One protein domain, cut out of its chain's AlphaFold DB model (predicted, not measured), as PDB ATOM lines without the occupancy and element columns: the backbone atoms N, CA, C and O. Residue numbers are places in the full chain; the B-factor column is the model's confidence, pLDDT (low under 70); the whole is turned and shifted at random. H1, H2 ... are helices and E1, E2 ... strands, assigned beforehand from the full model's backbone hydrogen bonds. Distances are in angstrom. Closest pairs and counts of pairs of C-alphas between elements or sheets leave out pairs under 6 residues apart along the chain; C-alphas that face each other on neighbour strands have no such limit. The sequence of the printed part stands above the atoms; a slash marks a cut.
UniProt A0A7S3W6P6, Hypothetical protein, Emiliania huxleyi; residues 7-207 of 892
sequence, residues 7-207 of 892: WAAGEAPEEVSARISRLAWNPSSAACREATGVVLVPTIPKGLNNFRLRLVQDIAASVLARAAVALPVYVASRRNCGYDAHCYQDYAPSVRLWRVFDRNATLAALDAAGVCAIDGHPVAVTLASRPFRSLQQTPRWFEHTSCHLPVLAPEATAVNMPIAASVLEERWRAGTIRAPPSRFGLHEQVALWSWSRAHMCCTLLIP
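AT A GLANCE: This is residues 7 to 207 of the 892 residues of the protein "Hypothetical protein" of Emiliania huxleyi (UniProt A0A7S3W6P6). Little regular structure: a small sheet, E1 and E2, lies in the middle with the long helix H3 over it, and H6 packs on one end of H3. The 201 printed residues include six helices and four strands, H1 H2 E1 H3 E2 E3 E4 H4 H5 H6, mixed, with 70 residues in named elements. It is compact, radius of gyration of the C-alphas 17.0 A, spanning 47 by 37 by 33 A.

IN THESE COORDINATES: E1 is residues 38 to 40, E2 68 to 70. H3, residues 48 to 64, is 24.1 A long from C-alpha (25.010, -13.771, 16.993). E3 is 74 to 77, E4 92 to 96. H1 is 13 to 20, H2 30 to 33, H4 103 to 112, H5 122 to 128. H6, 165 to 173, ends at C-alpha (26.192, -10.674, -15.711).

HOW THE PARTS SIT: E1, H3 and E2 form a strand-helix-strand unit, parallel neighbour strands joined through a helix, with a right-handed crossover; N 39 and O 68 are 2.8 A apart, within hydrogen-bond range. H3 touches H6 with residues 61 to 64 alone, closest C-alphas Leu 64 and Glu 169, 5.8 A. E3 and E4 are an antiparallel hairpin, N 75 and O 95 2.8 A apart. H1 and H5 are near each other; H2 and H4 are close but not clearly touching, at 7.3 A between C-alphas 31 and 111. Every O i to N i+4 pair is within hydrogen-bond range in H1, H3, H4 and H6, 2 of 3 in H5; H2 is too short.

THE WHOLE: The printed part has no cut; links E3 to E4 and H5 to H6 are long. Residues 137 to 144 stand free. Model pLDDT is under 70 at residues 7 to 24, 93, 120 to 158 and 179 to 191.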
ATOM      1  N   TRP A   7      10.214  11.407  10.654       37.78
ATOM      2  CA  TRP A   7      11.524  11.850  11.170       37.78
ATOM      3  C   TRP A   7      12.667  11.736  10.152       37.78
ATOM      4  O   TRP A   7      13.647  12.463  10.267       37.78
ATOM      5  N   ALA A   8      12.532  10.892   9.121       42.88
ATOM      6  CA  ALA A   8      13.466  10.894   7.988       42.88
ATOM      7  C   ALA A   8      13.193  12.053   7.010       42.88
ATOM      8  O   ALA A   8      14.033  12.351   6.173       42.88
ATOM      9  N   ALA A   9      12.037  12.719   7.124       42.16
ATOM     10  CA  ALA A   9      11.682  13.879   6.308       42.16
ATOM     11  C   ALA A   9      12.265  15.206   6.843       42.16
ATOM     12  O   ALA A   9      12.023  16.249   6.244       42.16
ATOM     13  N   GLY A  10      12.992  15.179   7.969       44.34
ATOM     14  CA  GLY A  10      13.604  16.366   8.579       44.34
ATOM     15  C   GLY A  10      15.071  16.607   8.205       44.34
ATOM     16  O   GLY A  10      15.510  17.751   8.255       44.34
ATOM     17  N   GLU A  11      15.825  15.571   7.820       47.97
ATOM     18  CA  GLU A  11      17.166  15.742   7.244       47.97
ATOM     19  C   GLU A  11      17.010  15.903   5.724       47.97
ATOM     20  O   GLU A  11      16.410  15.057   5.056       47.97
ATOM     21  N   ALA A  12      17.528  17.001   5.167       55.97
ATOM     22  CA  ALA A  12      17.505  17.214   3.725       55.97
ATOM     23  C   ALA A  12      18.240  16.048   3.023       55.97
ATOM     24  O   ALA A  12      19.300  15.626   3.496       55.97
ATOM     25  N   PRO A  13      17.749  15.530   1.879       53.81
ATOM     26  CA  PRO A  13      18.431  14.482   1.103       53.81
ATOM     27  C   PRO A  13      19.915  14.780   0.815       53.81
ATOM     28  O   PRO A  13      20.731  13.866   0.697       53.81
ATOM     29  N   GLU A  14      20.271  16.064   0.756       56.66
ATOM     30  CA  GLU A  14      21.628  16.591   0.600       56.66
ATOM     31  C   GLU A  14      22.546  16.292   1.801       56.66
ATOM     32  O   GLU A  14      23.737  16.048   1.624       56.66
ATOM     33  N   GLU A  15      22.020  16.234   3.024       58.59
ATOM     34  CA  GLU A  15      22.808  15.952   4.229       58.59
ATOM     35  C   GLU A  15      23.112  14.450   4.364       58.59
ATOM     36  O   GLU A  15      24.233  14.048   4.696       58.59
ATOM     37  N   VAL A  16      22.143  13.605   3.990       54.44
ATOM     38  CA  VAL A  16      22.329  12.153   3.846       54.44
ATOM     39  C   VAL A  16      23.321  11.856   2.715       54.44
ATOM     40  O   VAL A  16      24.229  11.046   2.905       54.44
ATOM     41  N   SER A  17      23.211  12.564   1.582       53.03
ATOM     42  CA  SER A  17      24.175  12.534   0.470       53.03
ATOM     43  C   SER A  17      25.591  12.855   0.936       53.03
ATOM     44  O   SER A  17      26.499  12.038   0.795       53.03
ATOM     45  N   ALA A  18      25.773  14.010   1.581       61.81
ATOM     46  CA  ALA A  18      27.073  14.460   2.054       61.81
ATOM     47  C   ALA A  18      27.670  13.503   3.096       61.81
ATOM     48  O   ALA A  18      28.890  13.420   3.230       61.81
ATOM     49  N   ARG A  19      26.845  12.770   3.854       62.81
ATOM     50  CA  ARG A  19      27.295  11.691   4.751       62.81
ATOM     51  C   ARG A  19      27.670  10.409   3.999       62.81
ATOM     52  O   ARG A  19      28.654   9.784   4.381       62.81
ATOM     53  N   ILE A  20      26.948  10.039   2.938       58.50
ATOM     54  CA  ILE A  20      27.275   8.894   2.067       58.50
ATOM     55  C   ILE A  20      28.590   9.142   1.312       58.50
ATOM     56  O   ILE A  20      29.462   8.280   1.283       58.50
ATOM     57  N   SER A  21      28.792  10.339   0.760       58.81
ATOM     58  CA  SER A  21      30.052  10.717   0.100       58.81
ATOM     59  C   SER A  21      31.241  10.772   1.068       58.81
ATOM     60  O   SER A  21      32.388  10.704   0.639       58.81
ATOM     61  N   ARG A  22      30.969  10.866   2.378       63.38
ATOM     62  CA  ARG A  22      31.951  10.784   3.468       63.38
ATOM     63  C   ARG A  22      32.111   9.373   4.039       63.38
ATOM     64  O   ARG A  22      32.779   9.215   5.060       63.38
ATOM     65  N   LEU A  23      31.510   8.351   3.422       64.19
ATOM     66  CA  LEU A  23      31.734   6.972   3.841       64.19
ATOM     67  C   LEU A  23      33.225   6.663   3.767       64.19
ATOM     68  O   LEU A  23      33.877   6.877   2.746       64.19
ATOM     69  N   ALA A  24      33.750   6.135   4.868       63.03
ATOM     70  CA  ALA A  24      35.112   5.640   4.953       63.03
ATOM     71  C   ALA A  24      35.227   4.316   4.177       63.03
ATOM     72  O   ALA A  24      35.409   3.250   4.762       63.03
ATOM     73  N   TRP A  25      35.054   4.361   2.855       72.44
ATOM     74  CA  TRP A  25      35.523   3.300   1.973       72.44
ATOM     75  C   TRP A  25      37.011   3.503   1.698       72.44
ATOM     76  O   TRP A  25      37.496   4.634   1.685       72.44
ATOM     77  N   ASN A  26      37.762   2.420   1.525       74.56
ATOM     78  CA  ASN A  26      39.181   2.516   1.217       74.56
ATOM     79  C   ASN A  26      39.364   2.686  -0.305       74.56
ATOM     80  O   ASN A  26      39.274   1.687  -1.022       74.56
ATOM     81  N   PRO A  27      39.639   3.896  -0.837       72.06
ATOM     82  CA  PRO A  27      39.776   4.096  -2.283       72.06
ATOM     83  C   PRO A  27      40.994   3.356  -2.864       72.06
ATOM     84  O   PRO A  27      41.048   3.088  -4.070       72.06
ATOM     85  N   SER A  28      41.969   2.988  -2.021       78.69
ATOM     86  CA  SER A  28      43.121   2.198  -2.454       78.69
ATOM     87  C   SER A  28      42.764   0.728  -2.700       78.69
ATOM     88  O   SER A  28      43.469   0.063  -3.465       78.69
ATOM     89  N   SER A  29      41.647   0.233  -2.151       83.25
ATOM     90  CA  SER A  29      41.168  -1.130  -2.384       83.25
ATOM     91  C   SER A  29      40.748  -1.317  -3.841       83.25
ATOM     92  O   SER A  29      39.874  -0.614  -4.359       83.25
ATOM     93  N   ALA A  30      41.350  -2.300  -4.515       85.88
ATOM     94  CA  ALA A  30      40.956  -2.675  -5.873       85.88
ATOM     95  C   ALA A  30      39.492  -3.132  -5.932       85.88
ATOM     96  O   ALA A  30      38.773  -2.757  -6.856       85.88
ATOM     97  N   ALA A  31      39.031  -3.856  -4.906       85.81
ATOM     98  CA  ALA A  31      37.649  -4.309  -4.811       85.81
ATOM     99  C   ALA A  31      36.660  -3.134  -4.757       85.81
ATOM    100  O   ALA A  31      35.579  -3.216  -5.337       85.81
ATOM    101  N   CYS A  32      37.027  -2.028  -4.098       87.00
ATOM    102  CA  CYS A  32      36.164  -0.850  -4.018       87.00
ATOM    103  C   CYS A  32      36.074  -0.069  -5.327       87.00
ATOM    104  O   CYS A  32      34.998   0.423  -5.653       87.00
ATOM    105  N   ARG A  33      37.150  -0.008  -6.119       86.75
ATOM    106  CA  ARG A  33      37.120   0.655  -7.437       86.75
ATOM    107  C   ARG A  33      36.221  -0.055  -8.448       86.75
ATOM    108  O   ARG A  33      35.734   0.570  -9.381       86.75
ATOM    109  N   GLU A  34      36.011  -1.354  -8.269       86.75
ATOM    110  CA  GLU A  34      35.156  -2.163  -9.139       86.75
ATOM    111  C   GLU A  34      33.710  -2.291  -8.644       86.75
ATOM    112  O   GLU A  34      32.886  -2.923  -9.315       86.75
ATOM    113  N   ALA A  35      33.393  -1.734  -7.471       86.94
ATOM    114  CA  ALA A  35      32.066  -1.833  -6.893       86.94
ATOM    115  C   ALA A  35      31.056  -1.003  -7.700       86.94
ATOM    116  O   ALA A  35      31.223   0.190  -7.916       86.94
ATOM    117  N   THR A  36      29.967  -1.647  -8.110       84.38
ATOM    118  CA  THR A  36      28.898  -1.048  -8.933       84.38
ATOM    119  C   THR A  36      27.696  -0.569  -8.109       84.38
ATOM    120  O   THR A  36      26.689  -0.117  -8.651       84.38
ATOM    121  N   GLY A  37      27.781  -0.694  -6.786       85.69
ATOM    122  CA  GLY A  37      26.731  -0.329  -5.846       85.69
ATOM    123  C   GLY A  37      27.033  -0.827  -4.432       85.69
ATOM    124  O   GLY A  37      28.073  -1.448  -4.208       85.69
ATOM    125  N   VAL A  38      26.139  -0.552  -3.479       86.31
ATOM    126  CA  VAL A  38      26.317  -0.869  -2.054       86.31
ATOM    127  C   VAL A  38      25.164  -1.727  -1.533       86.31
ATOM    128  O   VAL A  38      23.994  -1.341  -1.565       86.31
ATOM    129  N   VAL A  39      25.511  -2.882  -0.972       88.31
ATOM    130  CA  VAL A  39      24.592  -3.767  -0.256       88.31
ATOM    131  C   VAL A  39      24.654  -3.486   1.242       88.31
ATOM    132  O   VAL A  39      25.705  -3.595   1.864       88.31
ATOM    133  N   LEU A  40      23.510  -3.204   1.851       87.69
ATOM    134  CA  LEU A  40      23.328  -3.124   3.293       87.69
ATOM    135  C   LEU A  40      23.054  -4.508   3.885       87.69
ATOM    136  O   LEU A  40      22.070  -5.169   3.520       87.69
ATOM    137  N   VAL A  41      23.860  -4.904   4.870       88.19
ATOM    138  CA  VAL A  41      23.554  -6.074   5.700       88.19
ATOM    139  C   VAL A  41      22.650  -5.644   6.857       88.19
ATOM    140  O   VAL A  41      23.071  -4.838   7.688       88.19
ATOM    141  N   PRO A  42      21.411  -6.153   6.958       85.81
ATOM    142  CA  PRO A  42      20.515  -5.771   8.036       85.81
ATOM    143  C   PRO A  42      20.923  -6.444   9.349       85.81
ATOM    144  O   PRO A  42      21.293  -7.619   9.373       85.81
ATOM    145  N   THR A  43      20.758  -5.738  10.466       84.75
ATOM    146  CA  THR A  43      20.763  -6.364  11.794       84.75
ATOM    147  C   THR A  43      19.556  -7.297  11.908       84.75
ATOM    148  O   THR A  43      18.417  -6.867  11.722       84.75
ATOM    149  N   ILE A  44      19.785  -8.576  12.214       85.38
ATOM    150  CA  ILE A  44      18.705  -9.563  12.365       85.38
ATOM    151  C   ILE A  44      18.474  -9.870  13.853       85.38
ATOM    152  O   ILE A  44      19.453 -10.032  14.579       85.38
ATOM    153  N   PRO A  45      17.220 -10.004  14.327       84.50
ATOM    154  CA  PRO A  45      16.909 -10.353  15.715       84.50
ATOM    155  C   PRO A  45      17.069 -11.867  15.941       84.50
ATOM    156  O   PRO A  45      16.101 -12.603  16.138       84.50
ATOM    157  N   LYS A  46      18.301 -12.363  15.804       85.50
ATOM    158  CA  LYS A  46      18.690 -13.755  16.059       85.50
ATOM    159  C   LYS A  46      20.034 -13.774  16.768       85.50
ATOM    160  O   LYS A  46      20.806 -12.830  16.641       85.50
ATOM    161  N   GLY A  47      20.327 -14.891  17.435       84.19
ATOM    162  CA  GLY A  47      21.611 -15.077  18.101       84.19
ATOM    163  C   GLY A  47      22.796 -14.832  17.172       84.19
ATOM    164  O   GLY A  47      22.739 -15.110  15.971       84.19
ATOM    165  N   LEU A  48      23.880 -14.318  17.735       89.06
ATOM    166  CA  LEU A  48      25.010 -13.771  16.993       89.06
ATOM    167  C   LEU A  48      25.635 -14.762  16.002       89.06
ATOM    168  O   LEU A  48      26.089 -14.368  14.936       89.06
ATOM    169  N   ASN A  49      25.585 -16.060  16.295       86.88
ATOM    170  CA  ASN A  49      26.070 -17.106  15.392       86.88
ATOM    171  C   ASN A  49      25.216 -17.254  14.121       86.88
ATOM    172  O   ASN A  49      25.747 -17.439  13.027       86.88
ATOM    173  N   ASN A  50      23.893 -17.103  14.242       88.50
ATOM    174  CA  ASN A  50      22.997 -16.998  13.088       88.50
ATOM    175  C   ASN A  50      23.332 -15.740  12.279       88.50
ATOM    176  O   ASN A  50      23.453 -15.781  11.055       88.50
ATOM    177  N   PHE A  51      23.531 -14.623  12.980       90.44
ATOM    178  CA  PHE A  51      23.888 -13.359  12.358       90.44
ATOM    179  C   PHE A  51      25.260 -13.394  11.663       90.44
ATOM    180  O   PHE A  51      25.387 -12.862  10.565       90.44
ATOM    181  N   ARG A  52      26.258 -14.095  12.212       93.62
ATOM    182  CA  ARG A  52      27.554 -14.322  11.560       93.62
ATOM    183  C   ARG A  52      27.376 -15.031  10.222       93.62
ATOM    184  O   ARG A  52      27.878 -14.554   9.213       93.62
ATOM    185  N   LEU A  53      26.611 -16.125  10.174       92.56
ATOM    186  CA  LEU A  53      26.357 -16.819   8.906       92.56
ATOM    187  C   LEU A  53      25.600 -15.928   7.908       92.56
ATOM    188  O   LEU A  53      25.871 -15.971   6.707       92.56
ATOM    189  N   ARG A  54      24.689 -15.081   8.400       92.06
ATOM    190  CA  ARG A  54      24.012 -14.070   7.584       92.06
ATOM    191  C   ARG A  54      24.989 -13.039   7.006       92.06
ATOM    192  O   ARG A  54      24.927 -12.796   5.805       92.06
ATOM    193  N   LEU A  55      25.894 -12.483   7.819       93.75
ATOM    194  CA  LEU A  55      26.968 -11.592   7.361       93.75
ATOM    195  C   LEU A  55      27.775 -12.259   6.250       93.75
ATOM    196  O   LEU A  55      27.950 -11.677   5.187       93.75
ATOM    197  N   VAL A  56      28.200 -13.505   6.469       95.38
ATOM    198  CA  VAL A  56      28.988 -14.262   5.492       95.38
ATOM    199  C   VAL A  56      28.260 -14.400   4.157       95.38
ATOM    200  O   VAL A  56      28.850 -14.154   3.107       95.38
ATOM    201  N   GLN A  57      26.981 -14.777   4.182       94.06
ATOM    202  CA  GLN A  57      26.189 -14.958   2.966       94.06
ATOM    203  C   GLN A  57      25.934 -13.639   2.232       94.06
ATOM    204  O   GLN A  57      26.063 -13.612   1.009       94.06
ATOM    205  N   ASP A  58      25.610 -12.557   2.947       93.31
ATOM    206  CA  ASP A  58      25.379 -11.250   2.322       93.31
ATOM    207  C   ASP A  58      26.665 -10.673   1.732       93.31
ATOM    208  O   ASP A  58      26.654 -10.185   0.602       93.31
ATOM    209  N   ILE A  59      27.786 -10.757   2.452       95.69
ATOM    210  CA  ILE A  59      29.088 -10.300   1.957       95.69
ATOM    211  C   ILE A  59      29.481 -11.108   0.712       95.69
ATOM    212  O   ILE A  59      29.802 -10.523  -0.322       95.69
ATOM    213  N   ALA A  60      29.389 -12.441   0.763       95.56
ATOM    214  CA  ALA A  60      29.718 -13.292  -0.379       95.56
ATOM    215  C   ALA A  60      28.813 -13.010  -1.592       95.56
ATOM    216  O   ALA A  60      29.308 -12.886  -2.710       95.56
ATOM    217  N   ALA A  61      27.502 -12.851  -1.389       93.69
ATOM    218  CA  ALA A  61      26.573 -12.494  -2.461       93.69
ATOM    219  C   ALA A  61      26.906 -11.123  -3.074       93.69
ATOM    220  O   ALA A  61      26.856 -10.967  -4.293       93.69
ATOM    221  N   SER A  62      27.316 -10.155  -2.247       93.69
ATOM    222  CA  SER A  62      27.729  -8.816  -2.692       93.69
ATOM    223  C   SER A  62      28.978  -8.868  -3.567       93.69
ATOM    224  O   SER A  62      28.988  -8.282  -4.644       93.69
ATOM    225  N   VAL A  63      29.984  -9.661  -3.185       94.12
ATOM    226  CA  VAL A  63      31.181  -9.881  -4.014       94.12
ATOM    227  C   VAL A  63      30.826 -10.528  -5.356       94.12
ATOM    228  O   VAL A  63      31.305 -10.086  -6.401       94.12
ATOM    229  N   LEU A  64      29.956 -11.544  -5.367       91.94
ATOM    230  CA  LEU A  64      29.504 -12.191  -6.611       91.94
ATOM    231  C   LEU A  64      28.748 -11.221  -7.533       91.94
ATOM    232  O   LEU A  64      28.821 -11.350  -8.756       91.94
ATOM    233  N   ALA A  65      28.079 -10.234  -6.945       90.75
ATOM    234  CA  ALA A  65      27.402  -9.144  -7.631       90.75
ATOM    235  C   ALA A  65      28.288  -7.902  -7.844       90.75
ATOM    236  O   ALA A  65      27.771  -6.855  -8.207       90.75
ATOM    237  N   ARG A  66      29.608  -7.968  -7.612       91.19
ATOM    238  CA  ARG A  66      30.523  -6.814  -7.746       91.19
ATOM    239  C   ARG A  66      29.992  -5.555  -7.040       91.19
ATOM    240  O   ARG A  66      29.998  -4.458  -7.601       91.19
ATOM    241  N   ALA A  67      29.476  -5.733  -5.832       90.44
ATOM    242  CA  ALA A  67      28.952  -4.675  -4.988       90.44
ATOM    243  C   ALA A  67      29.804  -4.545  -3.723       90.44
ATOM    244  O   ALA A  67      30.300  -5.537  -3.181       90.44
ATOM    245  N   ALA A  68      29.939  -3.314  -3.241       91.81
ATOM    246  CA  ALA A  68      30.440  -3.046  -1.909       91.81
ATOM    247  C   ALA A  68      29.412  -3.497  -0.866       91.81
ATOM    248  O   ALA A  68      28.216  -3.604  -1.150       91.81
ATOM    249  N   VAL A  69      29.869  -3.749   0.355       92.69
ATOM    250  CA  VAL A  69      29.017  -4.174   1.464       92.69
ATOM    251  C   VAL A  69      29.154  -3.209   2.631       92.69
ATOM    252  O   VAL A  69      30.241  -3.004   3.156       92.69
ATOM    253  N   ALA A  70      28.042  -2.624   3.060       90.88
ATOM    254  CA  ALA A  70      27.978  -1.846   4.284       90.88
ATOM    255  C   ALA A  70      27.649  -2.771   5.454       90.88
ATOM    256  O   ALA A  70      26.565  -3.364   5.526       90.88
ATOM    257  N   LEU A  71      28.606  -2.888   6.372       92.06
ATOM    258  CA  LEU A  71      28.449  -3.678   7.585       92.06
ATOM    259  C   LEU A  71      27.532  -2.936   8.575       92.06
ATOM    260  O   LEU A  71      27.541  -1.701   8.626       92.06
ATOM    261  N   PRO A  72      26.724  -3.652   9.372       89.69
ATOM    262  CA  PRO A  72      25.817  -3.002  10.301       89.69
ATOM    263  C   PRO A  72      26.584  -2.469  11.506       89.69
ATOM    264  O   PRO A  72      27.547  -3.068  11.970       89.69
ATOM    265  N   VAL A  73      26.114  -1.361  12.067       87.12
ATOM    266  CA  VAL A  73      26.732  -0.769  13.264       87.12
ATOM    267  C   VAL A  73      26.452  -1.609  14.510       87.12
ATOM    268  O   VAL A  73      27.291  -1.681  15.409       87.12
ATOM    269  N   TYR A  74      25.288  -2.258  14.561       87.44
ATOM    270  CA  TYR A  74      24.835  -3.044  15.702       87.44
ATOM    271  C   TYR A  74      24.484  -4.472  15.306       87.44
ATOM    272  O   TYR A  74      23.990  -4.742  14.209       87.44
ATOM    273  N   VAL A  75      24.664  -5.374  16.259       89.50
ATOM    274  CA  VAL A  75      24.164  -6.742  16.219       89.50
ATOM    275  C   VAL A  75      23.116  -6.917  17.308       89.50
ATOM    276  O   VAL A  75      23.168  -6.274  18.364       89.50
ATOM    277  N   ALA A  76      22.124  -7.756  17.033       87.75
ATOM    278  CA  ALA A  76      21.127  -8.086  18.032       87.75
ATOM    279  C   ALA A  76      21.715  -9.091  19.025       87.75
ATOM    280  O   ALA A  76      22.354 -10.065  18.628       87.75
ATOM    281  N   SER A  77      21.474  -8.853  20.307       88.75
ATOM    282  CA  SER A  77      21.808  -9.788  21.374       88.75
ATOM    283  C   SER A  77      20.679  -9.812  22.386       88.75
ATOM    284  O   SER A  77      20.015  -8.800  22.628       88.75
ATOM    285  N   ARG A  78      20.503 -10.974  22.995       89.19
ATOM    286  CA  ARG A  78      19.842 -11.123  24.287       89.19
ATOM    287  C   ARG A  78      20.708 -10.520  25.387       89.19
ATOM    288  O   ARG A  78      21.932 -10.419  25.226       89.19
ATOM    289  N   ARG A  79      20.068 -10.065  26.463       87.25
ATOM    290  CA  ARG A  79      20.750  -9.410  27.578       87.25
ATOM    291  C   ARG A  79      20.350 -10.046  28.898       87.25
ATOM    292  O   ARG A  79      19.180  -9.978  29.259       87.25
ATOM    293  N   ASN A  80      21.334 -10.567  29.631       85.06
ATOM    294  CA  ASN A  80      21.163 -11.196  30.943       85.06
ATOM    295  C   ASN A  80      20.051 -12.261  30.973       85.06
ATOM    296  O   ASN A  80      19.402 -12.459  31.996       85.06
ATOM    297  N   CYS A  81      19.803 -12.923  29.846       81.69
ATOM    298  CA  CYS A  81      18.781 -13.948  29.725       81.69
ATOM    299  C   CYS A  81      19.256 -15.285  30.290       81.69
ATOM    300  O   CYS A  81      18.422 -16.147  30.546       81.69
ATOM    301  N   GLY A  82      20.573 -15.535  30.350       78.38
ATOM    302  CA  GLY A  82      21.096 -16.867  30.680       78.38
ATOM    303  C   GLY A  82      20.561 -17.967  29.752       78.38
ATOM    304  O   GLY A  82      20.548 -19.133  30.119       78.38
ATOM    305  N   TYR A  83      20.088 -17.583  28.556       74.19
ATOM    306  CA  TYR A  83      19.386 -18.438  27.594       74.19
ATOM    307  C   TYR A  83      18.093 -19.094  28.117       74.19
ATOM    308  O   TYR A  83      17.647 -20.087  27.543       74.19
ATOM    309  N   ASP A  84      17.445 -18.502  29.122       76.62
ATOM    310  CA  ASP A  84      16.116 -18.912  29.574       76.62
ATOM    311  C   ASP A  84      15.110 -18.950  28.402       76.62
ATOM    312  O   ASP A  84      15.106 -18.078  27.518       76.62
ATOM    313  N   ALA A  85      14.249 -19.972  28.390       72.06
ATOM    314  CA  ALA A  85      13.247 -20.193  27.352       72.06
ATOM    315  C   ALA A  85      12.303 -18.988  27.168       72.06
ATOM    316  O   ALA A  85      11.946 -18.659  26.034       72.06
ATOM    317  N   HIS A  86      11.953 -18.285  28.249       79.69
ATOM    318  CA  HIS A  86      11.092 -17.101  28.221       79.69
ATOM    319  C   HIS A  86      11.771 -15.878  27.587       79.69
ATOM    320  O   HIS A  86      11.095 -14.968  27.112       79.69
ATOM    321  N   CYS A  87      13.102 -15.875  27.518       77.69
ATOM    322  CA  CYS A  87      13.916 -14.769  27.015       77.69
ATOM    323  C   CYS A  87      14.430 -15.017  25.581       77.69
ATOM    324  O   CYS A  87      15.111 -14.181  24.986       77.69
ATOM    325  N   TYR A  88      14.102 -16.169  24.981       71.00
ATOM    326  CA  TYR A  88      14.686 -16.623  23.712       71.00
ATOM    327  C   TYR A  88      14.410 -15.699  22.510       71.00
ATOM    328  O   TYR A  88      15.174 -15.715  21.543       71.00
ATOM    329  N   GLN A  89      13.343 -14.891  22.556       75.50
ATOM    330  CA  GLN A  89      12.966 -13.937  21.500       75.50
ATOM    331  C   GLN A  89      13.201 -12.462  21.883       75.50
ATOM    332  O   GLN A  89      12.903 -11.587  21.068       75.50
ATOM    333  N   ASP A  90      13.731 -12.166  23.078       81.50
ATOM    334  CA  ASP A  90      13.958 -10.789  23.550       81.50
ATOM    335  C   ASP A  90      15.306 -10.251  23.049       81.50
ATOM    336  O   ASP A  90      16.281 -10.090  23.784       81.50
ATOM    337  N   TYR A  91      15.379 -10.031  21.738       81.25
ATOM    338  CA  TYR A  91      16.551  -9.456  21.092       81.25
ATOM    339  C   TYR A  91      16.483  -7.931  21.100       81.25
ATOM    340  O   TYR A  91      15.553  -7.336  20.552       81.25
ATOM    341  N   ALA A  92      17.532  -7.297  21.623       75.00
ATOM    342  CA  ALA A  92      17.747  -5.863  21.485       75.00
ATOM    343  C   ALA A  92      18.955  -5.601  20.563       75.00
ATOM    344  O   ALA A  92      20.010  -6.215  20.765       75.00
ATOM    345  N   PRO A  93      18.857  -4.684  19.577       64.25
ATOM    346  CA  PRO A  93      20.004  -4.202  18.806       64.25
ATOM    347  C   PRO A  93      20.878  -3.336  19.720       64.25
ATOM    348  O   PRO A  93      20.758  -2.117  19.767       64.25
ATOM    349  N   SER A  94      21.693  -3.991  20.536       72.44
ATOM    350  CA  SER A  94      22.293  -3.381  21.726       72.44
ATOM    351  C   SER A  94      23.814  -3.484  21.758       72.44
ATOM    352  O   SER A  94      24.456  -2.776  22.534       72.44
ATOM    353  N   VAL A  95      24.409  -4.293  20.877       86.81
ATOM    354  CA  VAL A  95      25.857  -4.512  20.838       86.81
ATOM    355  C   VAL A  95      26.414  -3.904  19.569       86.81
ATOM    356  O   VAL A  95      25.963  -4.233  18.476       86.81
ATOM    357  N   ARG A  96      27.396  -3.007  19.689       90.12
ATOM    358  CA  ARG A  96      28.132  -2.525  18.515       90.12
ATOM    359  C   ARG A  96      28.844  -3.705  17.851       90.12
ATOM    360  O   ARG A  96      29.451  -4.502  18.560       90.12
ATOM    361  N   LEU A  97      28.827  -3.790  16.520       91.88
ATOM    362  CA  LEU A  97      29.494  -4.856  15.759       91.88
ATOM    363  C   LEU A  97      30.963  -5.018  16.185       91.88
ATOM    364  O   LEU A  97      31.438  -6.126  16.408       91.88
ATOM    365  N   TRP A  98      31.645  -3.896  16.405       93.50
ATOM    366  CA  TRP A  98      33.054  -3.856  16.805       93.50
ATOM    367  C   TRP A  98      33.322  -4.137  18.288       93.50
ATOM    368  O   TRP A  98      34.467  -4.118  18.716       93.50
ATOM    369  N   ARG A  99      32.285  -4.411  19.089       92.25
ATOM    370  CA  ARG A  99      32.435  -5.048  20.414       92.25
ATOM    371  C   ARG A  99      32.412  -6.574  20.336       92.25
ATOM    372  O   ARG A  99      32.520  -7.238  21.357       92.25
ATOM    373  N   VAL A 100      32.219  -7.117  19.140       93.50
ATOM    374  CA  VAL A 100      32.159  -8.553  18.869       93.50
ATOM    375  C   VAL A 100      33.317  -8.975  17.973       93.50
ATOM    376  O   VAL A 100      33.968  -9.988  18.229       93.50
ATOM    377  N   PHE A 101      33.562  -8.200  16.921       95.44
ATOM    378  CA  PHE A 101      34.631  -8.437  15.962       95.44
ATOM    379  C   PHE A 101      35.726  -7.388  16.114       95.44
ATOM    380  O   PHE A 101      35.429  -6.215  16.354       95.44
ATOM    381  N   ASP A 102      36.979  -7.791  15.924       95.62
ATOM    382  CA  ASP A 102      38.080  -6.845  15.794       95.62
ATOM    383  C   ASP A 102      37.899  -6.062  14.491       95.62
ATOM    384  O   ASP A 102      37.946  -6.630  13.397       95.62
ATOM    385  N   ARG A 103      37.658  -4.754  14.607       94.12
ATOM    386  CA  ARG A 103      37.362  -3.887  13.464       94.12
ATOM    387  C   ARG A 103      38.486  -3.895  12.434       94.12
ATOM    388  O   ARG A 103      38.225  -4.071  11.248       94.12
ATOM    389  N   ASN A 104      39.717  -3.647  12.872       94.06
ATOM    390  CA  ASN A 104      40.824  -3.406  11.954       94.06
ATOM    391  C   ASN A 104      41.256  -4.715  11.290       94.06
ATOM    392  O   ASN A 104      41.402  -4.752  10.070       94.06
ATOM    393  N   ALA A 105      41.366  -5.799  12.064       93.88
ATOM    394  CA  ALA A 105      41.680  -7.121  11.537       93.88
ATOM    395  C   ALA A 105      40.574  -7.632  10.604       93.88
ATOM    396  O   ALA A 105      40.878  -8.180   9.546       93.88
ATOM    397  N   THR A 106      39.299  -7.395  10.936       94.88
ATOM    398  CA  THR A 106      38.175  -7.791  10.074       94.88
ATOM    399  C   THR A 106      38.173  -7.030   8.754       94.88
ATOM    400  O   THR A 106      38.079  -7.647   7.698       94.88
ATOM    401  N   LEU A 107      38.296  -5.698   8.777       93.62
ATOM    402  CA  LEU A 107      38.304  -4.896   7.549       93.62
ATOM    403  C   LEU A 107      39.512  -5.229   6.663       93.62
ATOM    404  O   LEU A 107      39.344  -5.379   5.455       93.62
ATOM    405  N   ALA A 108      40.696  -5.417   7.253       91.88
ATOM    406  CA  ALA A 108      41.891  -5.829   6.520       91.88
ATOM    407  C   ALA A 108      41.739  -7.231   5.903       91.88
ATOM    408  O   ALA A 108      42.060  -7.433   4.733       91.88
ATOM    409  N   ALA A 109      41.207  -8.200   6.654       92.69
ATOM    410  CA  ALA A 109      40.991  -9.553   6.150       92.69
ATOM    411  C   ALA A 109      39.898  -9.615   5.069       92.69
ATOM    412  O   ALA A 109      39.999 -10.407   4.132       92.69
ATOM    413  N   LEU A 110      38.860  -8.775   5.171       94.44
ATOM    414  CA  LEU A 110      37.835  -8.635   4.136       94.44
ATOM    415  C   LEU A 110      38.424  -8.035   2.852       94.44
ATOM    416  O   LEU A 110      38.178  -8.577   1.775       94.44
ATOM    417  N   ASP A 111      39.249  -6.993   2.957       92.38
ATOM    418  CA  ASP A 111      39.952  -6.411   1.808       92.38
ATOM    419  C   ASP A 111      40.864  -7.444   1.122       92.38
ATOM    420  O   ASP A 111      40.790  -7.636  -0.092       92.38
ATOM    421  N   ALA A 112      41.623  -8.218   1.907       89.69
ATOM    422  CA  ALA A 112      42.445  -9.321   1.403       89.69
ATOM    423  C   ALA A 112      41.620 -10.438   0.728       89.69
ATOM    424  O   ALA A 112      42.098 -11.103  -0.192       89.69
ATOM    425  N   ALA A 113      40.364 -10.631   1.144       89.31
ATOM    426  CA  ALA A 113      39.413 -11.534   0.496       89.31
ATOM    427  C   ALA A 113      38.743 -10.925  -0.757       89.31
ATOM    428  O   ALA A 113      37.861 -11.555  -1.347       89.31
ATOM    429  N   GLY A 114      39.140  -9.718  -1.173       92.88
ATOM    430  CA  GLY A 114      38.571  -9.005  -2.317       92.88
ATOM    431  C   GLY A 114      37.188  -8.411  -2.040       92.88
ATOM    432  O   GLY A 114      36.397  -8.235  -2.968       92.88
ATOM    433  N   VAL A 115      36.860  -8.141  -0.775       93.88
ATOM    434  CA  VAL A 115      35.592  -7.532  -0.364       93.88
ATOM    435  C   VAL A 115      35.786  -6.027  -0.198       93.88
ATOM    436  O   VAL A 115      36.560  -5.591   0.650       93.88
ATOM    437  N   CYS A 116      35.004  -5.217  -0.917       94.25
ATOM    438  CA  CYS A 116      34.876  -3.802  -0.573       94.25
ATOM    439  C   CYS A 116      33.922  -3.635   0.615       94.25
ATOM    440  O   CYS A 116      32.704  -3.547   0.436       94.25
ATOM    441  N   ALA A 117      34.466  -3.637   1.830       93.12
ATOM    442  CA  ALA A 117      33.697  -3.415   3.048       93.12
ATOM    443  C   ALA A 117      33.656  -1.924   3.411       93.12
ATOM    444  O   ALA A 117      34.684  -1.253   3.469       93.12
ATOM    445  N   ILE A 118      32.457  -1.423   3.694       89.06
ATOM    446  CA  ILE A 118      32.212  -0.081   4.211       89.06
ATOM    447  C   ILE A 118      31.888  -0.223   5.693       89.06
ATOM    448  O   ILE A 118      30.931  -0.904   6.081       89.06
ATOM    449  N   ASP A 119      32.710   0.411   6.521       86.12
ATOM    450  CA  ASP A 119      32.536   0.402   7.964       86.12
ATOM    451  C   ASP A 119      31.317   1.237   8.381       86.12
ATOM    452  O   ASP A 119      31.287   2.447   8.172       86.12
ATOM    453  N   GLY A 120      30.331   0.564   8.983       66.56
ATOM    454  CA  GLY A 120      29.322   1.147   9.863       66.56
ATOM    455  C   GLY A 120      28.639   2.416   9.352       66.56
ATOM    456  O   GLY A 120      28.996   3.525   9.734       66.56
ATOM    457  N   HIS A 121      27.571   2.274   8.568       61.75
ATOM    458  CA  HIS A 121      26.822   3.434   8.080       61.75
ATOM    459  C   HIS A 121      25.793   3.950   9.117       61.75
ATOM    460  O   HIS A 121      24.948   3.172   9.568       61.75
ATOM    461  N   PRO A 122      25.733   5.268   9.421       56.62
ATOM    462  CA  PRO A 122      24.649   5.879  10.211       56.62
ATOM    463  C   PRO A 122      23.223   5.607   9.687       56.62
ATOM    464  O   PRO A 122      22.267   5.521  10.455       56.62
ATOM    465  N   VAL A 123      23.054   5.385   8.380       53.75
ATOM    466  CA  VAL A 123      21.768   5.003   7.775       53.75
ATOM    467  C   VAL A 123      21.336   3.607   8.241       53.75
ATOM    468  O   VAL A 123      20.150   3.384   8.477       53.75
ATOM    469  N   ALA A 124      22.281   2.692   8.499       50.84
ATOM    470  CA  ALA A 124      21.976   1.405   9.125       50.84
ATOM    471  C   ALA A 124      21.529   1.564  10.594       50.84
ATOM    472  O   ALA A 124      20.712   0.779  11.068       50.84
ATOM    473  N   VAL A 125      22.007   2.601  11.301       47.91
ATOM    474  CA  VAL A 125      21.588   2.928  12.682       47.91
ATOM    475  C   VAL A 125      20.135   3.393  12.725       47.91
ATOM    476  O   VAL A 125      19.374   2.947  13.580       47.91
ATOM    477  N   THR A 126      19.732   4.240  11.776       48.94
ATOM    478  CA  THR A 126      18.391   4.856  11.743       48.94
ATOM    479  C   THR A 126      17.281   3.825  11.487       48.94
ATOM    480  O   THR A 126      16.155   3.977  11.953       48.94
ATOM    481  N   LEU A 127      17.597   2.723  10.803       48.97
ATOM    482  CA  LEU A 127      16.653   1.627  10.548       48.97
ATOM    483  C   LEU A 127      16.609   0.587  11.678       48.97
ATOM    484  O   LEU A 127      15.633  -0.155  11.784       48.97
ATOM    485  N   ALA A 128      17.648   0.523  12.514       44.44
ATOM    486  CA  ALA A 128      17.799  -0.470  13.579       44.44
ATOM    487  C   ALA A 128      17.275  -0.004  14.952       44.44
ATOM    488  O   ALA A 128      17.077  -0.829  15.838       44.44
ATOM    489  N   SER A 129      17.045   1.295  15.155       40.88
ATOM    490  CA  SER A 129      16.792   1.900  16.472       40.88
ATOM    491  C   SER A 129      15.336   1.861  16.966       40.88
ATOM    492  O   SER A 129      15.040   2.420  18.024       40.88
ATOM    493  N   ARG A 130      14.409   1.171  16.281       51.41
ATOM    494  CA  ARG A 130      13.053   0.955  16.820       51.41
ATOM    495  C   ARG A 130      13.008  -0.250  17.774       51.41
ATOM    496  O   ARG A 130      13.409  -1.344  17.381       51.41
ATOM    497  N   PRO A 131      12.488  -0.097  19.008       48.75
ATOM    498  CA  PRO A 131      12.382  -1.199  19.959       48.75
ATOM    499  C   PRO A 131      11.427  -2.286  19.442       48.75
ATOM    500  O   PRO A 131      10.230  -2.058  19.267       48.75
ATOM    501  N   PHE A 132      11.961  -3.497  19.249       51.28
ATOM    502  CA  PHE A 132      11.226  -4.683  18.782       51.28
ATOM    503  C   PHE A 132      10.051  -5.088  19.693       51.28
ATOM    504  O   PHE A 132       9.126  -5.759  19.235       51.28
ATOM    505  N   ARG A 133      10.047  -4.657  20.965       45.66
ATOM    506  CA  ARG A 133       9.059  -5.064  21.980       45.66
ATOM    507  C   ARG A 133       7.606  -4.663  21.677       45.66
ATOM    508  O   ARG A 133       6.710  -5.343  22.157       45.66
ATOM    509  N   SER A 134       7.341  -3.633  20.864       45.12
ATOM    510  CA  SER A 134       5.952  -3.249  20.511       45.12
ATOM    511  C   SER A 134       5.375  -3.981  19.287       45.12
ATOM    512  O   SER A 134       4.191  -3.856  18.997       45.12
ATOM    513  N   LEU A 135       6.185  -4.773  18.573       45.38
ATOM    514  CA  LEU A 135       5.819  -5.355  17.272       45.38
ATOM    515  C   LEU A 135       5.335  -6.816  17.340       45.38
ATOM    516  O   LEU A 135       4.943  -7.373  16.317       45.38
ATOM    517  N   GLN A 136       5.346  -7.449  18.518       44.47
ATOM    518  CA  GLN A 136       5.007  -8.874  18.670       44.47
ATOM    519  C   GLN A 136       3.538  -9.160  19.030       44.47
ATOM    520  O   GLN A 136       3.119 -10.309  18.919       44.47
ATOM    521  N   GLN A 137       2.726  -8.162  19.401       43.44
ATOM    522  CA  GLN A 137       1.333  -8.402  19.826       43.44
ATOM    523  C   GLN A 137       0.279  -8.325  18.707       43.44
ATOM    524  O   GLN A 137      -0.891  -8.601  18.952       43.44
ATOM    525  N   THR A 138       0.660  -8.042  17.457       41.44
ATOM    526  CA  THR A 138      -0.287  -8.049  16.324       41.44
ATOM    527  C   THR A 138       0.364  -8.573  15.037       41.44
ATOM    528  O   THR A 138       1.172  -7.860  14.440       41.44
ATOM    529  N   PRO A 139      -0.023  -9.765  14.533       42.34
ATOM    530  CA  PRO A 139       0.536 -10.368  13.314       42.34
ATOM    531  C   PRO A 139       0.358  -9.542  12.026       42.34
ATOM    532  O   PRO A 139       1.028  -9.814  11.037       42.34
ATOM    533  N   ARG A 140      -0.522  -8.527  12.021       40.03
ATOM    534  CA  ARG A 140      -0.829  -7.697  10.839       40.03
ATOM    535  C   ARG A 140       0.104  -6.498  10.616       40.03
ATOM    536  O   ARG A 140       0.084  -5.922   9.538       40.03
ATOM    537  N   TRP A 141       0.941  -6.114  11.585       36.22
ATOM    538  CA  TRP A 141       1.758  -4.891  11.456       36.22
ATOM    539  C   TRP A 141       3.076  -5.077  10.690       36.22
ATOM    540  O   TRP A 141       3.645  -4.096  10.215       36.22
ATOM    541  N   PHE A 142       3.540  -6.315  10.485       37.50
ATOM    542  CA  PHE A 142       4.755  -6.572   9.699       37.50
ATOM    543  C   PHE A 142       4.625  -6.185   8.215       37.50
ATOM    544  O   PHE A 142       5.649  -5.990   7.559       37.50
ATOM    545  N   GLU A 143       3.405  -6.050   7.685       42.38
ATOM    546  CA  GLU A 143       3.176  -5.707   6.275       42.38
ATOM    547  C   GLU A 143       3.178  -4.195   5.993       42.38
ATOM    548  O   GLU A 143       3.390  -3.818   4.844       42.38
ATOM    549  N   HIS A 144       3.041  -3.324   7.007       36.47
ATOM    550  CA  HIS A 144       2.776  -1.894   6.767       36.47
ATOM    551  C   HIS A 144       3.707  -0.872   7.452       36.47
ATOM    552  O   HIS A 144       3.649   0.296   7.086       36.47
ATOM    553  N   THR A 145       4.594  -1.240   8.390       36.62
ATOM    554  CA  THR A 145       5.431  -0.245   9.125       36.62
ATOM    555  C   THR A 145       6.944  -0.428   9.042       36.62
ATOM    556  O   THR A 145       7.696   0.095   9.871       36.62
ATOM    557  N   SER A 146       7.431  -1.082   7.989       40.34
ATOM    558  CA  SER A 146       8.831  -0.900   7.599       40.34
ATOM    559  C   SER A 146       8.944   0.489   6.971       40.34
ATOM    560  O   SER A 146       8.366   0.692   5.910       40.34
ATOM    561  N   CYS A 147       9.660   1.450   7.567       37.12
ATOM    562  CA  CYS A 147      10.098   2.605   6.778       37.12
ATOM    563  C   CYS A 147      10.985   2.030   5.670       37.12
ATOM    564  O   CYS A 147      12.091   1.544   5.920       37.12
ATOM    565  N   HIS A 148      10.406   1.924   4.478       43.69
ATOM    566  CA  HIS A 148      10.989   1.230   3.355       43.69
ATOM    567  C   HIS A 148      12.230   2.013   2.922       43.69
ATOM    568  O   HIS A 148      12.140   2.961   2.148       43.69
ATOM    569  N   LEU A 149      13.418   1.538   3.307       43.78
ATOM    570  CA  LEU A 149      14.432   1.450   2.263       43.78
ATOM    571  C   LEU A 149      13.760   0.760   1.074       43.78
ATOM    572  O   LEU A 149      12.992  -0.185   1.308       43.78
ATOM    573  N   PRO A 150      14.030   1.167  -0.171       45.84
ATOM    574  CA  PRO A 150      13.704   0.346  -1.320       45.84
ATOM    575  C   PRO A 150      14.527  -0.952  -1.223       45.84
ATOM    576  O   PRO A 150      15.524  -1.152  -1.905       45.84
ATOM    577  N   VAL A 151      14.105  -1.872  -0.350       46.88
ATOM    578  CA  VAL A 151      14.232  -3.301  -0.581       46.88
ATOM    579  C   VAL A 151      13.590  -3.449  -1.938       46.88
ATOM    580  O   VAL A 151      12.398  -3.157  -2.027       46.88
ATOM    581  N   LEU A 152      14.409  -3.735  -2.958       44.78
ATOM    582  CA  LEU A 152      14.020  -3.912  -4.358       44.78
ATOM    583  C   LEU A 152      12.510  -4.104  -4.456       44.78
ATOM    584  O   LEU A 152      12.009  -5.141  -4.009       44.78
ATOM    585  N   ALA A 153      11.804  -3.055  -4.904       39.81
ATOM    586  CA  ALA A 153      10.352  -3.080  -4.984       39.81
ATOM    587  C   ALA A 153       9.950  -4.421  -5.625       39.81
ATOM    588  O   ALA A 153      10.582  -4.796  -6.623       39.81
ATOM    589  N   PRO A 154       8.983  -5.164  -5.050       41.66
ATOM    590  CA  PRO A 154       8.696  -6.555  -5.417       41.66
ATOM    591  C   PRO A 154       8.505  -6.793  -6.920       41.66
ATOM    592  O   PRO A 154       8.648  -7.917  -7.389       41.66
ATOM    593  N   GLU A 155       8.203  -5.735  -7.667       41.75
ATOM    594  CA  GLU A 155       7.755  -5.787  -9.048       41.75
ATOM    595  C   GLU A 155       8.871  -5.613 -10.092       41.75
ATOM    596  O   GLU A 155       8.644  -5.965 -11.245       41.75
ATOM    597  N   ALA A 156      10.078  -5.136  -9.740       42.56
ATOM    598  CA  ALA A 156      11.089  -4.805 -10.763       42.56
ATOM    599  C   ALA A 156      12.269  -5.789 -10.884       42.56
ATOM    600  O   ALA A 156      12.641  -6.119 -12.004       42.56
ATOM    601  N   THR A 157      12.865  -6.295  -9.797       51.78
ATOM    602  CA  THR A 157      14.067  -7.171  -9.877       51.78
ATOM    603  C   THR A 157      14.328  -7.956  -8.579       51.78
ATOM    604  O   THR A 157      15.475  -8.151  -8.175       51.78
ATOM    605  N   ALA A 158      13.285  -8.410  -7.872       57.50
ATOM    606  CA  ALA A 158      13.462  -9.103  -6.594       57.50
ATOM    607  C   ALA A 158      14.247 -10.418  -6.769       57.50
ATOM    608  O   ALA A 158      13.753 -11.417  -7.298       57.50
ATOM    609  N   VAL A 159      15.497 -10.424  -6.306       70.06
ATOM    610  CA  VAL A 159      16.281 -11.649  -6.155       70.06
ATOM    611  C   VAL A 159      15.576 -12.497  -5.109       70.06
ATOM    612  O   VAL A 159      15.634 -12.216  -3.914       70.06
ATOM    613  N   ASN A 160      14.846 -13.510  -5.568       75.12
ATOM    614  CA  ASN A 160      14.151 -14.432  -4.685       75.12
ATOM    615  C   ASN A 160      15.179 -15.280  -3.939       75.12
ATOM    616  O   ASN A 160      15.652 -16.290  -4.452       75.12
ATOM    617  N   MET A 161      15.512 -14.856  -2.724       80.75
ATOM    618  CA  MET A 161      16.314 -15.644  -1.798       80.75
ATOM    619  C   MET A 161      15.455 -16.778  -1.205       80.75
ATOM    620  O   MET A 161      14.252 -16.585  -0.977       80.75
ATOM    621  N   PRO A 162      16.027 -17.960  -0.923       84.25
ATOM    622  CA  PRO A 162      17.426 -18.354  -1.128       84.25
ATOM    623  C   PRO A 162      17.812 -18.536  -2.610       84.25
ATOM    624  O   PRO A 162      16.993 -19.002  -3.398       84.25
ATOM    625  N   ILE A 163      19.055 -18.207  -2.986       84.50
ATOM    626  CA  ILE A 163      19.567 -18.317  -4.366       84.50
ATOM    627  C   ILE A 163      20.888 -19.096  -4.430       84.50
ATOM    628  O   ILE A 163      21.741 -18.997  -3.546       84.50
ATOM    629  N   ALA A 164      21.061 -19.865  -5.502       85.69
ATOM    630  CA  ALA A 164      22.340 -20.462  -5.867       85.69
ATOM    631  C   ALA A 164      23.326 -19.387  -6.349       85.69
ATOM    632  O   ALA A 164      22.959 -18.500  -7.121       85.69
ATOM    633  N   ALA A 165      24.579 -19.465  -5.909       89.06
ATOM    634  CA  ALA A 165      25.620 -18.512  -6.268       89.06
ATOM    635  C   ALA A 165      25.854 -18.433  -7.784       89.06
ATOM    636  O   ALA A 165      25.966 -17.333  -8.320       89.06
ATOM    637  N   SER A 166      25.854 -19.570  -8.487       83.00
ATOM    638  CA  SER A 166      25.990 -19.603  -9.951       83.00
ATOM    639  C   SER A 166      24.879 -18.820 -10.659       83.00
ATOM    640  O   SER A 166      25.144 -18.044 -11.578       83.00
ATOM    641  N   VAL A 167      23.638 -18.967 -10.183       83.19
ATOM    642  CA  VAL A 167      22.457 -18.281 -10.720       83.19
ATOM    643  C   VAL A 167      22.519 -16.788 -10.417       83.19
ATOM    644  O   VAL A 167      22.161 -15.984 -11.275       83.19
ATOM    645  N   LEU A 168      22.978 -16.404  -9.223       88.00
ATOM    646  CA  LEU A 168      23.199 -15.001  -8.874       88.00
ATOM    647  C   LEU A 168      24.207 -14.354  -9.834       88.00
ATOM    648  O   LEU A 168      23.908 -13.311 -10.412       88.00
ATOM    649  N   GLU A 169      25.359 -14.991 -10.055       86.69
ATOM    650  CA  GLU A 169      26.389 -14.496 -10.975       86.69
ATOM    651  C   GLU A 169      25.891 -14.405 -12.423       86.69
ATOM    652  O   GLU A 169      26.133 -13.402 -13.092       86.69
ATOM    653  N   GLU A 170      25.200 -15.439 -12.918       83.69
ATOM    654  CA  GLU A 170      24.615 -15.455 -14.265       83.69
ATOM    655  C   GLU A 170      23.649 -14.283 -14.438       83.69
ATOM    656  O   GLU A 170      23.775 -13.496 -15.377       83.69
ATOM    657  N   ARG A 171      22.706 -14.139 -13.504       85.44
ATOM    658  CA  ARG A 171      21.680 -13.101 -13.560       85.44
ATOM    659  C   ARG A 171      22.256 -11.697 -13.435       85.44
ATOM    660  O   ARG A 171      21.751 -10.787 -14.097       85.44
ATOM    661  N   TRP A 172      23.300 -11.533 -12.624       86.12
ATOM    662  CA  TRP A 172      24.039 -10.284 -12.513       86.12
ATOM    663  C   TRP A 172      24.752  -9.934 -13.826       86.12
ATOM    664  O   TRP A 172      24.551  -8.851 -14.364       86.12
ATOM    665  N   ARG A 173      25.505 -10.876 -14.416       85.19
ATOM    666  CA  ARG A 173      26.192 -10.674 -15.711       85.19
ATOM    667  C   ARG A 173      25.222 -10.407 -16.859       85.19
ATOM    668  O   ARG A 173      25.527  -9.610 -17.736       85.19
ATOM    669  N   ALA A 174      24.055 -11.047 -16.846       84.62
ATOM    670  CA  ALA A 174      22.992 -10.808 -17.817       84.62
ATOM    671  C   ALA A 174      22.276  -9.457 -17.610       84.62
ATOM    672  O   ALA A 174      21.399  -9.102 -18.394       84.62
ATOM    673  N   GLY A 175      22.591  -8.721 -16.536       85.38
ATOM    674  CA  GLY A 175      21.916  -7.477 -16.180       85.38
ATOM    675  C   GLY A 175      20.433  -7.667 -15.855       85.38
ATOM    676  O   GLY A 175      19.666  -6.716 -15.986       85.38
ATOM    677  N   THR A 176      20.023  -8.883 -15.475       81.44
ATOM    678  CA  THR A 176      18.650  -9.199 -15.023       81.44
ATOM    679  C   THR A 176      18.456  -8.885 -13.545       81.44
ATOM    680  O   THR A 176      17.354  -8.569 -13.111       81.44
ATOM    681  N   ILE A 177      19.544  -8.933 -12.777       77.88
ATOM    682  CA  ILE A 177      19.639  -8.303 -11.468       77.88
ATOM    683  C   ILE A 177      20.484  -7.063 -11.699       77.88
ATOM    684  O   ILE A 177      21.647  -7.169 -12.081       77.88
ATOM    685  N   ARG A 178      19.878  -5.896 -11.518       72.75
ATOM    686  CA  ARG A 178      20.586  -4.620 -11.506       72.75
ATOM    687  C   ARG A 178      20.428  -4.020 -10.132       72.75
ATOM    688  O   ARG A 178      19.374  -4.172  -9.506       72.75
ATOM    689  N   ALA A 179      21.460  -3.314  -9.697       69.19
ATOM    690  CA  ALA A 179      21.284  -2.379  -8.611       69.19
ATOM    691  C   ALA A 179      20.143  -1.408  -8.993       69.19
ATOM    692  O   ALA A 179      20.076  -0.986 -10.155       69.19
ATOM    693  N   PRO A 180      19.196  -1.123  -8.087       65.88
ATOM    694  CA  PRO A 180      18.084  -0.241  -8.414       65.88
ATOM    695  C   PRO A 180      18.641   1.131  -8.820       65.88
ATOM    696  O   PRO A 180      19.552   1.609  -8.146       65.88
ATOM    697  N   PRO A 181      18.133   1.775  -9.890       60.81
ATOM    698  CA  PRO A 181      18.573   3.121 -10.243       60.81
ATOM    699  C   PRO A 181      18.405   4.033  -9.022       60.81
ATOM    700  O   PRO A 181      17.384   3.956  -8.327       60.81
ATOM    701  N   SER A 182      19.419   4.846  -8.722       56.88
ATOM    702  CA  SER A 182      19.403   5.744  -7.568       56.88
ATOM    703  C   SER A 182      18.234   6.723  -7.707       56.88
ATOM    704  O   SER A 182      18.274   7.651  -8.505       56.88
ATOM    705  N   ARG A 183      17.152   6.502  -6.950       46.88
ATOM    706  CA  ARG A 183      15.992   7.416  -6.910       46.88
ATOM    707  C   ARG A 183      16.239   8.667  -6.070       46.88
ATOM    708  O   ARG A 183      15.445   9.598  -6.109       46.88
ATOM    709  N   PHE A 184      17.317   8.677  -5.301       47.44
ATOM    710  CA  PHE A 184      17.799   9.868  -4.626       47.44
ATOM    711  C   PHE A 184      18.677  10.584  -5.641       47.44
ATOM    712  O   PHE A 184      19.626   9.959  -6.104       47.44
ATOM    713  N   GLY A 185      18.362  11.836  -5.995       41.94
ATOM    714  CA  GLY A 185      19.102  12.695  -6.939       41.94
ATOM    715  C   GLY A 185      20.551  13.019  -6.538       41.94
ATOM    716  O   GLY A 185      21.070  14.079  -6.858       41.94
ATOM    717  N   LEU A 186      21.188  12.104  -5.811       41.81
ATOM    718  CA  LEU A 186      22.617  11.909  -5.691       41.81
ATOM    719  C   LEU A 186      23.183  11.772  -7.103       41.81
ATOM    720  O   LEU A 186      22.642  11.013  -7.906       41.81
ATOM    721  N   HIS A 187      24.269  12.481  -7.387       42.25
ATOM    722  CA  HIS A 187      25.083  12.286  -8.582       42.25
ATOM    723  C   HIS A 187      25.168  10.794  -8.970       42.25
ATOM    724  O   HIS A 187      25.725  10.001  -8.222       42.25
ATOM    725  N   GLU A 188      24.544  10.459 -10.101       47.03
ATOM    726  CA  GLU A 188      24.467   9.243 -10.936       47.03
ATOM    727  C   GLU A 188      25.074   7.864 -10.551       47.03
ATOM    728  O   GLU A 188      24.947   6.955 -11.366       47.03
ATOM    729  N   GLN A 189      25.720   7.600  -9.407       54.72
ATOM    730  CA  GLN A 189      26.705   6.500  -9.376       54.72
ATOM    731  C   GLN A 189      26.594   5.426  -8.283       54.72
ATOM    732  O   GLN A 189      27.250   4.398  -8.441       54.72
ATOM    733  N   VAL A 190      25.778   5.544  -7.221       58.56
ATOM    734  CA  VAL A 190      25.735   4.476  -6.190       58.56
ATOM    735  C   VAL A 190      24.321   4.131  -5.715       58.56
ATOM    736  O   VAL A 190      23.657   4.889  -5.014       58.56
ATOM    737  N   ALA A 191      23.877   2.924  -6.059       68.62
ATOM    738  CA  ALA A 191      22.624   2.335  -5.603       68.62
ATOM    739  C   ALA A 191      22.779   1.647  -4.233       68.62
ATOM    740  O   ALA A 191      23.788   0.989  -3.985       68.62
ATOM    741  N   LEU A 192      21.758   1.749  -3.374       71.94
ATOM    742  CA  LEU A 192      21.718   1.138  -2.038       71.94
ATOM    743  C   LEU A 192      20.587   0.104  -1.952       71.94
ATOM    744  O   LEU A 192      19.431   0.443  -2.202       71.94
ATOM    745  N   TRP A 193      20.888  -1.146  -1.592       78.81
ATOM    746  CA  TRP A 193      19.869  -2.201  -1.437       78.81
ATOM    747  C   TRP A 193      20.276  -3.261  -0.408       78.81
ATOM    748  O   TRP A 193      21.354  -3.201   0.162       78.81
ATOM    749  N   SER A 194      19.418  -4.248  -0.151       83.31
ATOM    750  CA  SER A 194      19.752  -5.433   0.649       83.31
ATOM    751  C   SER A 194      19.298  -6.695  -0.076       83.31
ATOM    752  O   SER A 194      18.277  -6.671  -0.765       83.31
ATOM    753  N   TRP A 195      20.018  -7.808   0.092       85.00
ATOM    754  CA  TRP A 195      19.640  -9.097  -0.501       85.00
ATOM    755  C   TRP A 195      18.330  -9.647   0.058       85.00
ATOM    756  O   TRP A 195      17.664 -10.462  -0.578       85.00
ATOM    757  N   SER A 196      17.971  -9.264   1.283       81.88
ATOM    758  CA  SER A 196      16.919  -9.953   2.013       81.88
ATOM    759  C   SER A 196      16.429  -9.168   3.228       81.88
ATOM    760  O   SER A 196      17.184  -8.448   3.873       81.88
ATOM    761  N   ARG A 197      15.170  -9.415   3.615       81.00
ATOM    762  CA  ARG A 197      14.556  -8.901   4.851       81.00
ATOM    763  C   ARG A 197      15.261  -9.416   6.115       81.00
ATOM    764  O   ARG A 197      15.752 -10.545   6.130       81.00
ATOM    765  N   ALA A 198      15.200  -8.632   7.194       76.69
ATOM    766  CA  ALA A 198      15.866  -8.908   8.472       76.69
ATOM    767  C   ALA A 198      15.409 -10.199   9.186       76.69
ATOM    768  O   ALA A 198      16.145 -10.742  10.000       76.69
ATOM    769  N   HIS A 199      14.215 -10.726   8.895       76.94
ATOM    770  CA  HIS A 199      13.743 -11.974   9.512       76.94
ATOM    771  C   HIS A 199      14.264 -13.242   8.813       76.94
ATOM    772  O   HIS A 199      14.175 -14.329   9.381       76.94
ATOM    773  N   MET A 200      14.792 -13.133   7.587       77.25
ATOM    774  CA  MET A 200      15.338 -14.284   6.865       77.25
ATOM    775  C   MET A 200      16.786 -14.492   7.300       77.25
ATOM    776  O   MET A 200      17.666 -13.723   6.924       77.25
ATOM    777  N   CYS A 201      17.057 -15.526   8.092       76.75
ATOM    778  CA  CYS A 201      18.431 -15.880   8.419       76.75
ATOM    779  C   CYS A 201      18.896 -17.128   7.693       76.75
ATOM    780  O   CYS A 201      18.154 -18.099   7.545       76.75
ATOM    781  N   CYS A 202      20.194 -17.098   7.393       76.06
ATOM    782  CA  CYS A 202      21.078 -18.248   7.382       76.06
ATOM    783  C   CYS A 202      20.964 -19.133   6.140       76.06
ATOM    784  O   CYS A 202      21.830 -19.960   5.923       76.06
ATOM    785  N   THR A 203      19.968 -18.957   5.278       80.38
ATOM    786  CA  THR A 203      19.796 -19.776   4.065       80.38
ATOM    787  C   THR A 203      19.989 -19.015   2.767       80.38
ATOM    788  O   THR A 203      19.682 -19.545   1.710       80.38
ATOM    789  N   LEU A 204      20.480 -17.782   2.819       81.81
ATOM    790  CA  LEU A 204      20.399 -16.847   1.705       81.81
ATOM    791  C   LEU A 204      21.135 -17.298   0.448       81.81
ATOM    792  O   LEU A 204      20.532 -17.381  -0.622       81.81
ATOM    793  N   LEU A 205      22.428 -17.564   0.581       88.62
ATOM    794  CA  LEU A 205      23.295 -17.924  -0.528       88.62
ATOM    795  C   LEU A 205      23.676 -19.394  -0.411       88.62
ATOM    796  O   LEU A 205      24.241 -19.809   0.604       88.62
ATOM    797  N   ILE A 206      23.410 -20.151  -1.470       88.19
ATOM    798  CA  ILE A 206      23.845 -21.538  -1.610       88.19
ATOM    799  C   ILE A 206      25.124 -21.538  -2.452       88.19
ATOM    800  O   ILE A 206      25.055 -21.205  -3.639       88.19
ATOM    801  N   PRO A 207      26.291 -21.888  -1.879       87.88
ATOM    802  CA  PRO A 207      27.555 -21.894  -2.595       87.88
ATOM    803  C   PRO A 207      27.676 -23.146  -3.471       87.88
ATOM    804  O   PRO A 207      28.426 -24.074  -3.189       87.88
TER     805      PRO A 207